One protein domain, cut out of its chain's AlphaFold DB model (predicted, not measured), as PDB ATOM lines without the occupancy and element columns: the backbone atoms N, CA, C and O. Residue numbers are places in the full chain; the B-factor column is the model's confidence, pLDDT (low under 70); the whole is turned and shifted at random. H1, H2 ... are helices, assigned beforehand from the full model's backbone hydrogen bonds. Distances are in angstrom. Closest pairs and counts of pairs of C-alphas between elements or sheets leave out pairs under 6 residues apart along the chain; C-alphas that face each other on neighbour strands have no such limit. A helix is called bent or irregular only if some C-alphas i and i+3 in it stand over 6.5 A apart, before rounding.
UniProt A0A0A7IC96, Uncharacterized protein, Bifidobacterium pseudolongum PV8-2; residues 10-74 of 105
ATOM      1  N   SER A  10      26.868 -20.218 -32.259       86.56
ATOM      2  CA  SER A  10      27.724 -21.398 -32.458       86.56
ATOM      3  C   SER A  10      26.985 -22.706 -32.156       86.56
ATOM      4  O   SER A  10      27.034 -23.646 -32.952       86.56
ATOM      5  N   ALA A  11      26.212 -22.768 -31.066       88.50
ATOM      6  CA  ALA A  11      25.373 -23.929 -30.770       88.50
ATOM      7  C   ALA A  11      24.312 -24.157 -31.862       88.50
ATOM      8  O   ALA A  11      24.154 -25.272 -32.363       88.50
ATOM      9  N   ASN A  12      23.635 -23.092 -32.297       88.62
ATOM     10  CA  ASN A  12      22.641 -23.168 -33.363       88.62
ATOM     11  C   ASN A  12      23.256 -23.559 -34.717       88.62
ATOM     12  O   ASN A  12      22.606 -24.254 -35.496       88.62
ATOM     13  N   ALA A  13      24.488 -23.139 -35.019       90.25
ATOM     14  CA  ALA A  13      25.213 -23.568 -36.213       90.25
ATOM     15  C   ALA A  13      25.427 -25.089 -36.200       90.25
ATOM     16  O   ALA A  13      25.020 -25.771 -37.141       90.25
ATOM     17  N   ARG A  14      25.914 -25.640 -35.081       90.50
ATOM     18  CA  ARG A  14      26.106 -27.092 -34.922       90.50
ATOM     19  C   ARG A  14      24.794 -27.865 -35.058       90.50
ATOM     20  O   ARG A  14      24.757 -28.880 -35.748       90.50
ATOM     21  N   ILE A  15      23.695 -27.371 -34.480       92.19
ATOM     22  CA  ILE A  15      22.364 -27.986 -34.639       92.19
ATOM     23  C   ILE A  15      21.934 -28.013 -36.115       92.19
ATOM     24  O   ILE A  15      21.403 -29.024 -36.577       92.19
ATOM     25  N   ARG A  16      22.172 -26.934 -36.873       90.31
ATOM     26  CA  ARG A  16      21.816 -26.857 -38.303       90.31
ATOM     27  C   ARG A  16      22.662 -27.783 -39.179       90.31
ATOM     28  O   ARG A  16      22.154 -28.289 -40.176       90.31
ATOM     29  N   GLU A  17      23.910 -28.042 -38.803       90.81
ATOM     30  CA  GLU A  17      24.804 -28.963 -39.518       90.81
ATOM     31  C   GLU A  17      24.436 -30.438 -39.305       90.81
ATOM     32  O   GLU A  17      24.632 -31.263 -40.198       90.81
ATOM     33  N   MET A  18      23.863 -30.791 -38.149       90.25
ATOM     34  CA  MET A  18      23.598 -32.181 -37.753       90.25
ATOM     35  C   MET A  18      22.821 -33.009 -38.795       90.25
ATOM     36  O   MET A  18      23.271 -34.116 -39.107       90.25
ATOM     37  N   PRO A  19      21.710 -32.532 -39.397       87.56
ATOM     38  CA  PRO A  19      21.044 -33.272 -40.465       87.56
ATOM     39  C   PRO A  19      21.925 -33.456 -41.705       87.56
ATOM     40  O   PRO A  19      21.749 -34.445 -42.414       87.56
ATOM     41  N   GLY A  20      22.823 -32.513 -41.998       86.00
ATOM     42  CA  GLY A  20      23.795 -32.591 -43.089       86.00
ATOM     43  C   GLY A  20      24.859 -33.660 -42.836       86.00
ATOM     44  O   GLY A  20      25.069 -34.527 -43.677       86.00
ATOM     45  N   ASN A  21      25.430 -33.672 -41.632       90.00
ATOM     46  CA  ASN A  21      26.450 -34.643 -41.218       90.00
ATOM     47  C   ASN A  21      25.925 -36.089 -41.170       90.00
ATOM     48  O   ASN A  21      26.699 -37.035 -41.222       90.00
ATOM     49  N   HIS A  22      24.604 -36.257 -41.087       86.69
ATOM     50  CA  HIS A  22      23.919 -37.551 -41.101       86.69
ATOM     51  C   HIS A  22      23.108 -37.769 -42.392       86.69
ATOM     52  O   HIS A  22      22.115 -38.508 -42.396       86.69
ATOM     53  N   ARG A  23      23.493 -37.103 -43.495       78.31
ATOM     54  CA  ARG A  23      22.996 -37.424 -44.844       78.31
ATOM     55  C   ARG A  23      23.217 -38.924 -45.103       78.31
ATOM     56  O   ARG A  23      24.249 -39.474 -44.740       78.31
ATOM     57  N   GLY A  24      22.208 -39.603 -45.645       76.75
ATOM     58  CA  GLY A  24      22.192 -41.066 -45.813       76.75
ATOM     59  C   GLY A  24      21.365 -41.826 -44.769       76.75
ATOM     60  O   GLY A  24      20.932 -42.947 -45.030       76.75
ATOM     61  N   LEU A  25      21.045 -41.216 -43.622       84.06
ATOM     62  CA  LEU A  25      20.038 -41.758 -42.707       84.06
ATOM     63  C   LEU A  25      18.628 -41.291 -43.102       84.06
ATOM     64  O   LEU A  25      18.445 -40.208 -43.665       84.06
ATOM     65  N   CYS A  26      17.602 -42.081 -42.765       83.38
ATOM     66  CA  CYS A  26      16.220 -41.623 -42.913       83.38
ATOM     67  C   CYS A  26      15.959 -40.388 -42.033       83.38
ATOM     68  O   CYS A  26      16.632 -40.167 -41.022       83.38
ATOM     69  N   LEU A  27      14.965 -39.580 -42.408       81.25
ATOM     70  CA  LEU A  27      14.665 -38.310 -41.743       81.25
ATOM     71  C   LEU A  27      14.486 -38.459 -40.223       81.25
ATOM     72  O   LEU A  27      15.049 -37.679 -39.460       81.25
ATOM     73  N   ILE A  28      13.775 -39.497 -39.781       88.25
ATOM     74  CA  ILE A  28      13.542 -39.776 -38.358       88.25
ATOM     75  C   ILE A  28      14.866 -39.966 -37.610       88.25
ATOM     76  O   ILE A  28      15.071 -39.393 -36.541       88.25
ATOM     77  N   ARG A  29      15.806 -40.722 -38.189       88.44
ATOM     78  CA  ARG A  29      17.134 -40.937 -37.598       88.44
ATOM     79  C   ARG A  29      17.963 -39.655 -37.569       88.44
ATOM     80  O   ARG A  29      18.669 -39.426 -36.592       88.44
ATOM     81  N   ARG A  30      17.840 -38.796 -38.584       89.75
ATOM     82  CA  ARG A  30      18.487 -37.470 -38.606       89.75
ATOM     83  C   ARG A  30      17.933 -36.560 -37.505       89.75
ATOM     84  O   ARG A  30      18.713 -35.921 -36.809       89.75
ATOM     85  N   ILE A  31      16.616 -36.557 -37.286       88.44
ATOM     86  CA  ILE A  31      15.979 -35.816 -36.183       88.44
ATOM     87  C   ILE A  31      16.433 -36.372 -34.827       88.44
ATOM     88  O   ILE A  31      16.848 -35.610 -33.957       88.44
ATOM     89  N   LYS A  32      16.445 -37.700 -34.654       91.62
ATOM     90  CA  LYS A  32      16.947 -38.336 -33.428       91.62
ATOM     91  C   LYS A  32      18.417 -38.014 -33.154       91.62
ATOM     92  O   LYS A  32      18.772 -37.830 -31.994       91.62
ATOM     93  N   ALA A  33      19.252 -37.887 -34.187       92.81
ATOM     94  CA  ALA A  33      20.637 -37.444 -34.035       92.81
ATOM     95  C   ALA A  33      20.720 -36.011 -33.480       92.81
ATOM     96  O   ALA A  33      21.508 -35.759 -32.571       92.81
ATOM     97  N   VAL A  34      19.869 -35.092 -33.957       92.44
ATOM     98  CA  VAL A  34      19.751 -33.735 -33.389       92.44
ATOM     99  C   VAL A  34      19.321 -33.797 -31.921       92.44
ATOM    100  O   VAL A  34      19.980 -33.200 -31.074       92.44
ATOM    101  N   CYS A  35      18.266 -34.554 -31.593       91.75
ATOM    102  CA  CYS A  35      17.804 -34.710 -30.209       91.75
ATOM    103  C   CYS A  35      18.902 -35.266 -29.291       91.75
ATOM    104  O   CYS A  35      19.081 -34.773 -28.179       91.75
ATOM    105  N   TRP A  36      19.658 -36.262 -29.761       92.25
ATOM    106  CA  TRP A  36      20.796 -36.821 -29.036       92.25
ATOM    107  C   TRP A  36      21.890 -35.779 -28.798       92.25
ATOM    108  O   TRP A  36      22.398 -35.659 -27.686       92.25
ATOM    109  N   TRP A  37      22.228 -34.983 -29.815       93.50
ATOM    110  CA  TRP A  37      23.210 -33.915 -29.668       93.50
ATOM    111  C   TRP A  37      22.768 -32.884 -28.627       93.50
ATOM    112  O   TRP A  37      23.552 -32.571 -27.733       93.50
ATOM    113  N   CYS A  38      21.508 -32.434 -28.677       92.12
ATOM    114  CA  CYS A  38      20.953 -31.514 -27.681       92.12
ATOM    115  C   CYS A  38      21.018 -32.109 -26.269       92.12
ATOM    116  O   CYS A  38      21.414 -31.421 -25.332       92.12
ATOM    117  N   HIS A  39      20.695 -33.397 -26.125       91.75
ATOM    118  CA  HIS A  39      20.809 -34.091 -24.848       91.75
ATOM    119  C   HIS A  39      22.247 -34.064 -24.310       91.75
ATOM    120  O   HIS A  39      22.457 -33.706 -23.161       91.75
ATOM    121  N   GLN A  40      23.247 -34.384 -25.135       91.62
ATOM    122  CA  GLN A  40      24.659 -34.398 -24.721       91.62
ATOM    123  C   GLN A  40      25.240 -33.011 -24.418       91.62
ATOM    124  O   GLN A  40      26.230 -32.922 -23.700       91.62
ATOM    125  N   HIS A  41      24.651 -31.950 -24.970       91.56
ATOM    126  CA  HIS A  41      25.110 -30.568 -24.794       91.56
ATOM    127  C   HIS A  41      24.223 -29.763 -23.830       91.56
ATOM    128  O   HIS A  41      24.335 -28.541 -23.767       91.56
ATOM    129  N   THR A  42      23.345 -30.434 -23.081       89.44
ATOM    130  CA  THR A  42      22.626 -29.840 -21.947       89.44
ATOM    131  C   THR A  42      23.517 -29.891 -20.705       89.44
ATOM    132  O   THR A  42      24.235 -30.867 -20.515       89.44
ATOM    133  N   GLU A  43      23.475 -28.865 -19.848       92.94
ATOM    134  CA  GLU A  43      24.321 -28.774 -18.638       92.94
ATOM    135  C   GLU A  43      24.131 -29.968 -17.686       92.94
ATOM    136  O   GLU A  43      25.084 -30.452 -17.074       92.94
ATOM    137  N   HIS A  44      22.900 -30.477 -17.608       94.00
ATOM    138  CA  HIS A  44      22.519 -31.619 -16.785       94.00
ATOM    139  C   HIS A  44      21.738 -32.636 -17.631       94.00
ATOM    140  O   HIS A  44      20.506 -32.606 -17.640       94.00
ATOM    141  N   PRO A  45      22.429 -33.502 -18.396       92.75
ATOM    142  CA  PRO A  45      21.769 -34.514 -19.204       92.75
ATOM    143  C   PRO A  45      21.097 -35.557 -18.314       92.75
ATOM    144  O   PRO A  45      21.643 -35.995 -17.299       92.75
ATOM    145  N   GLU A  46      19.917 -35.990 -18.735       94.62
ATOM    146  CA  GLU A  46      19.196 -37.070 -18.086       94.62
ATOM    147  C   GLU A  46      19.888 -38.424 -18.304       94.62
ATOM    148  O   GLU A  46      20.732 -38.625 -19.183       94.62
ATOM    149  N   SER A  47      19.523 -39.410 -17.488       93.00
ATOM    150  CA  SER A  47      20.083 -40.755 -17.651       93.00
ATOM    151  C   SER A  47      19.630 -41.414 -18.962       93.00
ATOM    152  O   SER A  47      18.528 -41.176 -19.463       93.00
ATOM    153  N   ALA A  48      20.425 -42.359 -19.472       88.06
ATOM    154  CA  ALA A  48      20.032 -43.169 -20.629       88.06
ATOM    155  C   ALA A  48      18.699 -43.915 -20.402       88.06
ATOM    156  O   ALA A  48      17.885 -44.036 -21.315       88.06
ATOM    157  N   ALA A  49      18.436 -44.364 -19.168       93.44
ATOM    158  CA  ALA A  49      17.174 -45.005 -18.799       93.44
ATOM    159  C   ALA A  49      15.989 -44.024 -18.787       93.44
ATOM    160  O   ALA A  49      14.854 -44.408 -19.071       93.44
ATOM    161  N   TRP A  50      16.223 -42.759 -18.433       94.12
ATOM    162  CA  TRP A  50      15.211 -41.714 -18.552       94.12
ATOM    163  C   TRP A  50      14.912 -41.429 -20.024       94.12
ATOM    164  O   TRP A  50      13.748 -41.479 -20.417       94.12
ATOM    165  N   LEU A  51      15.946 -41.259 -20.853       89.81
ATOM    166  CA  LEU A  51      15.795 -41.060 -22.293       89.81
ATOM    167  C   LEU A  51      15.052 -42.209 -22.971       89.81
ATOM    168  O   LEU A  51      14.143 -41.958 -23.748       89.81
ATOM    169  N   ALA A  52      15.381 -43.462 -22.666       88.69
ATOM    170  CA  ALA A  52      14.697 -44.607 -23.268       88.69
ATOM    171  C   ALA A  52      13.180 -44.607 -22.996       88.69
ATOM    172  O   ALA A  52      12.409 -45.119 -23.804       88.69
ATOM    173  N   ARG A  53      12.751 -44.021 -21.869       93.94
ATOM    174  CA  ARG A  53      11.342 -43.928 -21.463       93.94
ATOM    175  C   ARG A  53      10.630 -42.682 -21.989       93.94
ATOM    176  O   ARG A  53       9.426 -42.743 -22.212       93.94
ATOM    177  N   HIS A  54      11.352 -41.576 -22.173       91.19
ATOM    178  CA  HIS A  54      10.763 -40.262 -22.467       91.19
ATOM    179  C   HIS A  54      11.141 -39.692 -23.837       91.19
ATOM    180  O   HIS A  54      10.580 -38.679 -24.250       91.19
ATOM    181  N   ALA A  55      12.081 -40.310 -24.556       89.38
ATOM    182  CA  ALA A  55      12.431 -39.888 -25.901       89.38
ATOM    183  C   ALA A  55      11.218 -39.989 -26.829       89.38
ATOM    184  O   ALA A  55      10.388 -40.895 -26.730       89.38
ATOM    185  N   TRP A  56      11.154 -39.055 -27.772       90.25
ATOM    186  CA  TRP A  56      10.116 -39.022 -28.787       90.25
ATOM    187  C   TRP A  56      10.085 -40.326 -29.587       90.25
ATOM    188  O   TRP A  56      11.109 -40.771 -30.121       90.25
ATOM    189  N   ARG A  57       8.896 -40.928 -29.688       91.50
ATOM    190  CA  ARG A  57       8.670 -42.098 -30.539       91.50
ATOM    191  C   ARG A  57       8.646 -41.698 -32.008       91.50
ATOM    192  O   ARG A  57       8.323 -40.555 -32.344       91.50
ATOM    193  N   ASP A  58       8.940 -42.652 -32.882       89.25
ATOM    194  CA  ASP A  58       9.025 -42.410 -34.325       89.25
ATOM    195  C   ASP A  58       7.708 -41.865 -34.887       89.25
ATOM    196  O   ASP A  58       7.721 -40.909 -35.658       89.25
ATOM    197  N   GLU A  59       6.563 -42.366 -34.416       89.44
ATOM    198  CA  GLU A  59       5.245 -41.918 -34.875       89.44
ATOM    199  C   GLU A  59       4.945 -40.477 -34.446       89.44
ATOM    200  O   GLU A  59       4.304 -39.724 -35.179       89.44
ATOM    201  N   GLN A  60       5.425 -40.073 -33.265       90.69
ATOM    202  CA  GLN A  60       5.267 -38.701 -32.774       90.69
ATOM    203  C   GLN A  60       6.124 -37.737 -33.595       90.69
ATOM    204  O   GLN A  60       5.651 -36.667 -33.976       90.69
ATOM    205  N   ILE A  61       7.360 -38.138 -33.910       87.56
ATOM    206  CA  ILE A  61       8.261 -37.368 -34.774       87.56
ATOM    207  C   ILE A  61       7.657 -37.234 -36.176       87.56
ATOM    208  O   ILE A  61       7.601 -36.127 -36.711       87.56
ATOM    209  N   GLU A  62       7.155 -38.327 -36.758       84.12
ATOM    210  CA  GLU A  62       6.480 -38.299 -38.059       84.12
ATOM    211  C   GLU A  62       5.277 -37.360 -38.063       84.12
ATOM    212  O   GLU A  62       5.088 -36.603 -39.016       84.12
ATOM    213  N   HIS A  63       4.454 -37.410 -37.016       86.19
ATOM    214  CA  HIS A  63       3.261 -36.582 -36.916       86.19
ATOM    215  C   HIS A  63       3.609 -35.094 -36.851       86.19
ATOM    216  O   HIS A  63       3.068 -34.308 -37.627       86.19
ATOM    217  N   LEU A  64       4.552 -34.716 -35.984       85.62
ATOM    218  CA  LEU A  64       5.016 -33.333 -35.858       85.62
ATOM    219  C   LEU A  64       5.641 -32.829 -37.157       85.62
ATOM    220  O   LEU A  64       5.365 -31.710 -37.588       85.62
ATOM    221  N   TYR A  65       6.448 -33.662 -37.813       79.50
ATOM    222  CA  TYR A  65       7.060 -33.290 -39.079       79.50
ATOM    223  C   TYR A  65       6.020 -33.121 -40.191       79.50
ATOM    224  O   TYR A  65       6.089 -32.162 -40.953       79.50
ATOM    225  N   ARG A  66       5.015 -34.003 -40.253       80.94
ATOM    226  CA  ARG A  66       3.899 -33.875 -41.197       80.94
ATOM    227  C   ARG A  66       3.120 -32.581 -40.971       80.94
ATOM    228  O   ARG A  66       2.893 -31.854 -41.929       80.94
ATOM    229  N   GLN A  67       2.788 -32.258 -39.723       85.00
ATOM    230  CA  GLN A  67       2.112 -31.000 -39.388       85.00
ATOM    231  C   GLN A  67       2.942 -29.770 -39.772       85.00
ATOM    232  O   GLN A  67       2.396 -28.781 -40.257       85.00
ATOM    233  N   ALA A  68       4.259 -29.813 -39.552       81.62
ATOM    234  CA  ALA A  68       5.157 -28.735 -39.957       81.62
ATOM    235  C   ALA A  68       5.206 -28.590 -41.486       81.62
ATOM    236  O   ALA A  68       5.126 -27.475 -41.997       81.62
ATOM    237  N   TRP A  69       5.269 -29.713 -42.209       77.25
ATOM    238  CA  TRP A  69       5.233 -29.748 -43.668       77.25
ATOM    239  C   TRP A  69       3.928 -29.175 -44.225       77.25
ATOM    240  O   TRP A  69       3.972 -28.262 -45.037       77.25
ATOM    241  N   GLU A  70       2.770 -29.622 -43.742       78.88
ATOM    242  CA  GLU A  70       1.451 -29.124 -44.171       78.88
ATOM    243  C   GLU A  70       1.300 -27.604 -43.991       78.88
ATOM    244  O   GLU A  70       0.567 -26.946 -44.728       78.88
ATOM    245  N   ARG A  71       2.008 -27.023 -43.016       80.69
ATOM    246  CA  ARG A  71       2.013 -25.578 -42.757       80.69
ATOM    247  C   ARG A  71       3.062 -24.808 -43.561       80.69
ATOM    248  O   ARG A  71       2.961 -23.582 -43.615       80.69
ATOM    249  N   SER A  72       4.043 -25.480 -44.161       76.00
ATOM    250  CA  SER A  72       5.082 -24.857 -44.994       76.00
ATOM    251  C   SER A  72       4.532 -24.391 -46.346       76.00
ATOM    252  O   SER A  72       3.493 -24.878 -46.797       76.00
ATOM    253  N   ASP A  73       5.204 -23.436 -46.991       70.81
ATOM    254  CA  ASP A  73       4.810 -22.974 -48.330       70.81
ATOM    255  C   ASP A  73       4.958 -24.102 -49.364       70.81
ATOM    256  O   ASP A  73       4.100 -24.268 -50.228       70.81
ATOM    257  N   GLU A  74       5.974 -24.950 -49.215       65.12
ATOM    258  CA  GLU A  74       6.228 -26.118 -50.057       65.12
ATOM    259  C   GLU A  74       5.129 -27.178 -49.917       65.12
ATOM    260  O   GLU A  74       4.644 -27.715 -50.916       65.12
TER     261      GLU A  74
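This is residues 10 to 74 of the 105 residues of an uncharacterized protein of Bifidobacterium pseudolongum PV8-2 (UniProt A0A0A7IC96). H2 runs through the middle, H1 folds back beside it as a helical hairpin, touching it with residues 15 to 19, and on another side the chain turns round through the short H3 and comes back to residues 28 to 31 of H2, where H4 begins. H4 meets H2 there near the first residues of both, making a corner, and heads away from it, and residues 66 to 74 stick out as a free arm. The printed part has 65 residues, with four named helices in the order H1, H2, H3, H4 and no named strand; the class is all helix, and 47 residues are in the helices. It is only just loose, close to compact, with a radius of gyration of the C-alphas of 13.1 A, and its C-alphas span 37 by 29 by 22 A.

Find C-alpha 27 at (14.665, -38.310, -41.743); from there H2, residues 27 to 40, runs 20.1 A to C-alpha 40 at (24.659, -34.398, -24.721). Before it comes H1, residues 10 to 21, which begins at C-alpha 10 at (27.724, -21.398, -32.458) and is 15.9 A long. H1 is irregular, but only just: C-alphas 16 and 19 are 6.8 A apart. After H2 comes H3, residues 48 to 54, 9.9 A long. Then look for H4, residues 58 to 71, 20.1 A long, which ends at C-alpha 71 at (2.013, -25.578, -42.757).

Start at H2, which touches H1 and H4. H1 touches it with residues 15 to 19 alone, and the closest C-alphas, those of Pro 19 and Arg 30, are 5.3 A apart. These two helices form a hairpin, running opposite ways at a shallow tilt of 33 degrees, only just short of steep. Next look at residues 28 to 31 of H2 and residues 58 to 62 of H4, the parts with which these two touch. Their closest C-alphas, those of Ile 28 and Asp 58, are 6.6 A apart, and their lines are only just about perpendicular, at 73 degrees. H3 touches no helix, and H1 and H4 are apart. In the backbones of H2 and H4 every O i to N i+4 pair is within hydrogen-bond range; in H1 it is 6 of 8 and in H3 2 of 3.

The two C-alphas farthest apart, those of Ala 49 and Asp 73, are 38.9 A from each other. The printed part has no cut. The links from H1 to H2 and from H3 to H4 are tight, and the one from H2 to H3 is short, with 7 residues. Residues 66 to 74 stand free, of which 66 to 71 belong to H4; without them the body spans 30 by 28 by 18 A. The mean pLDDT of the printed part is 87.6, and you will find one printed residue under 70, Glu 74.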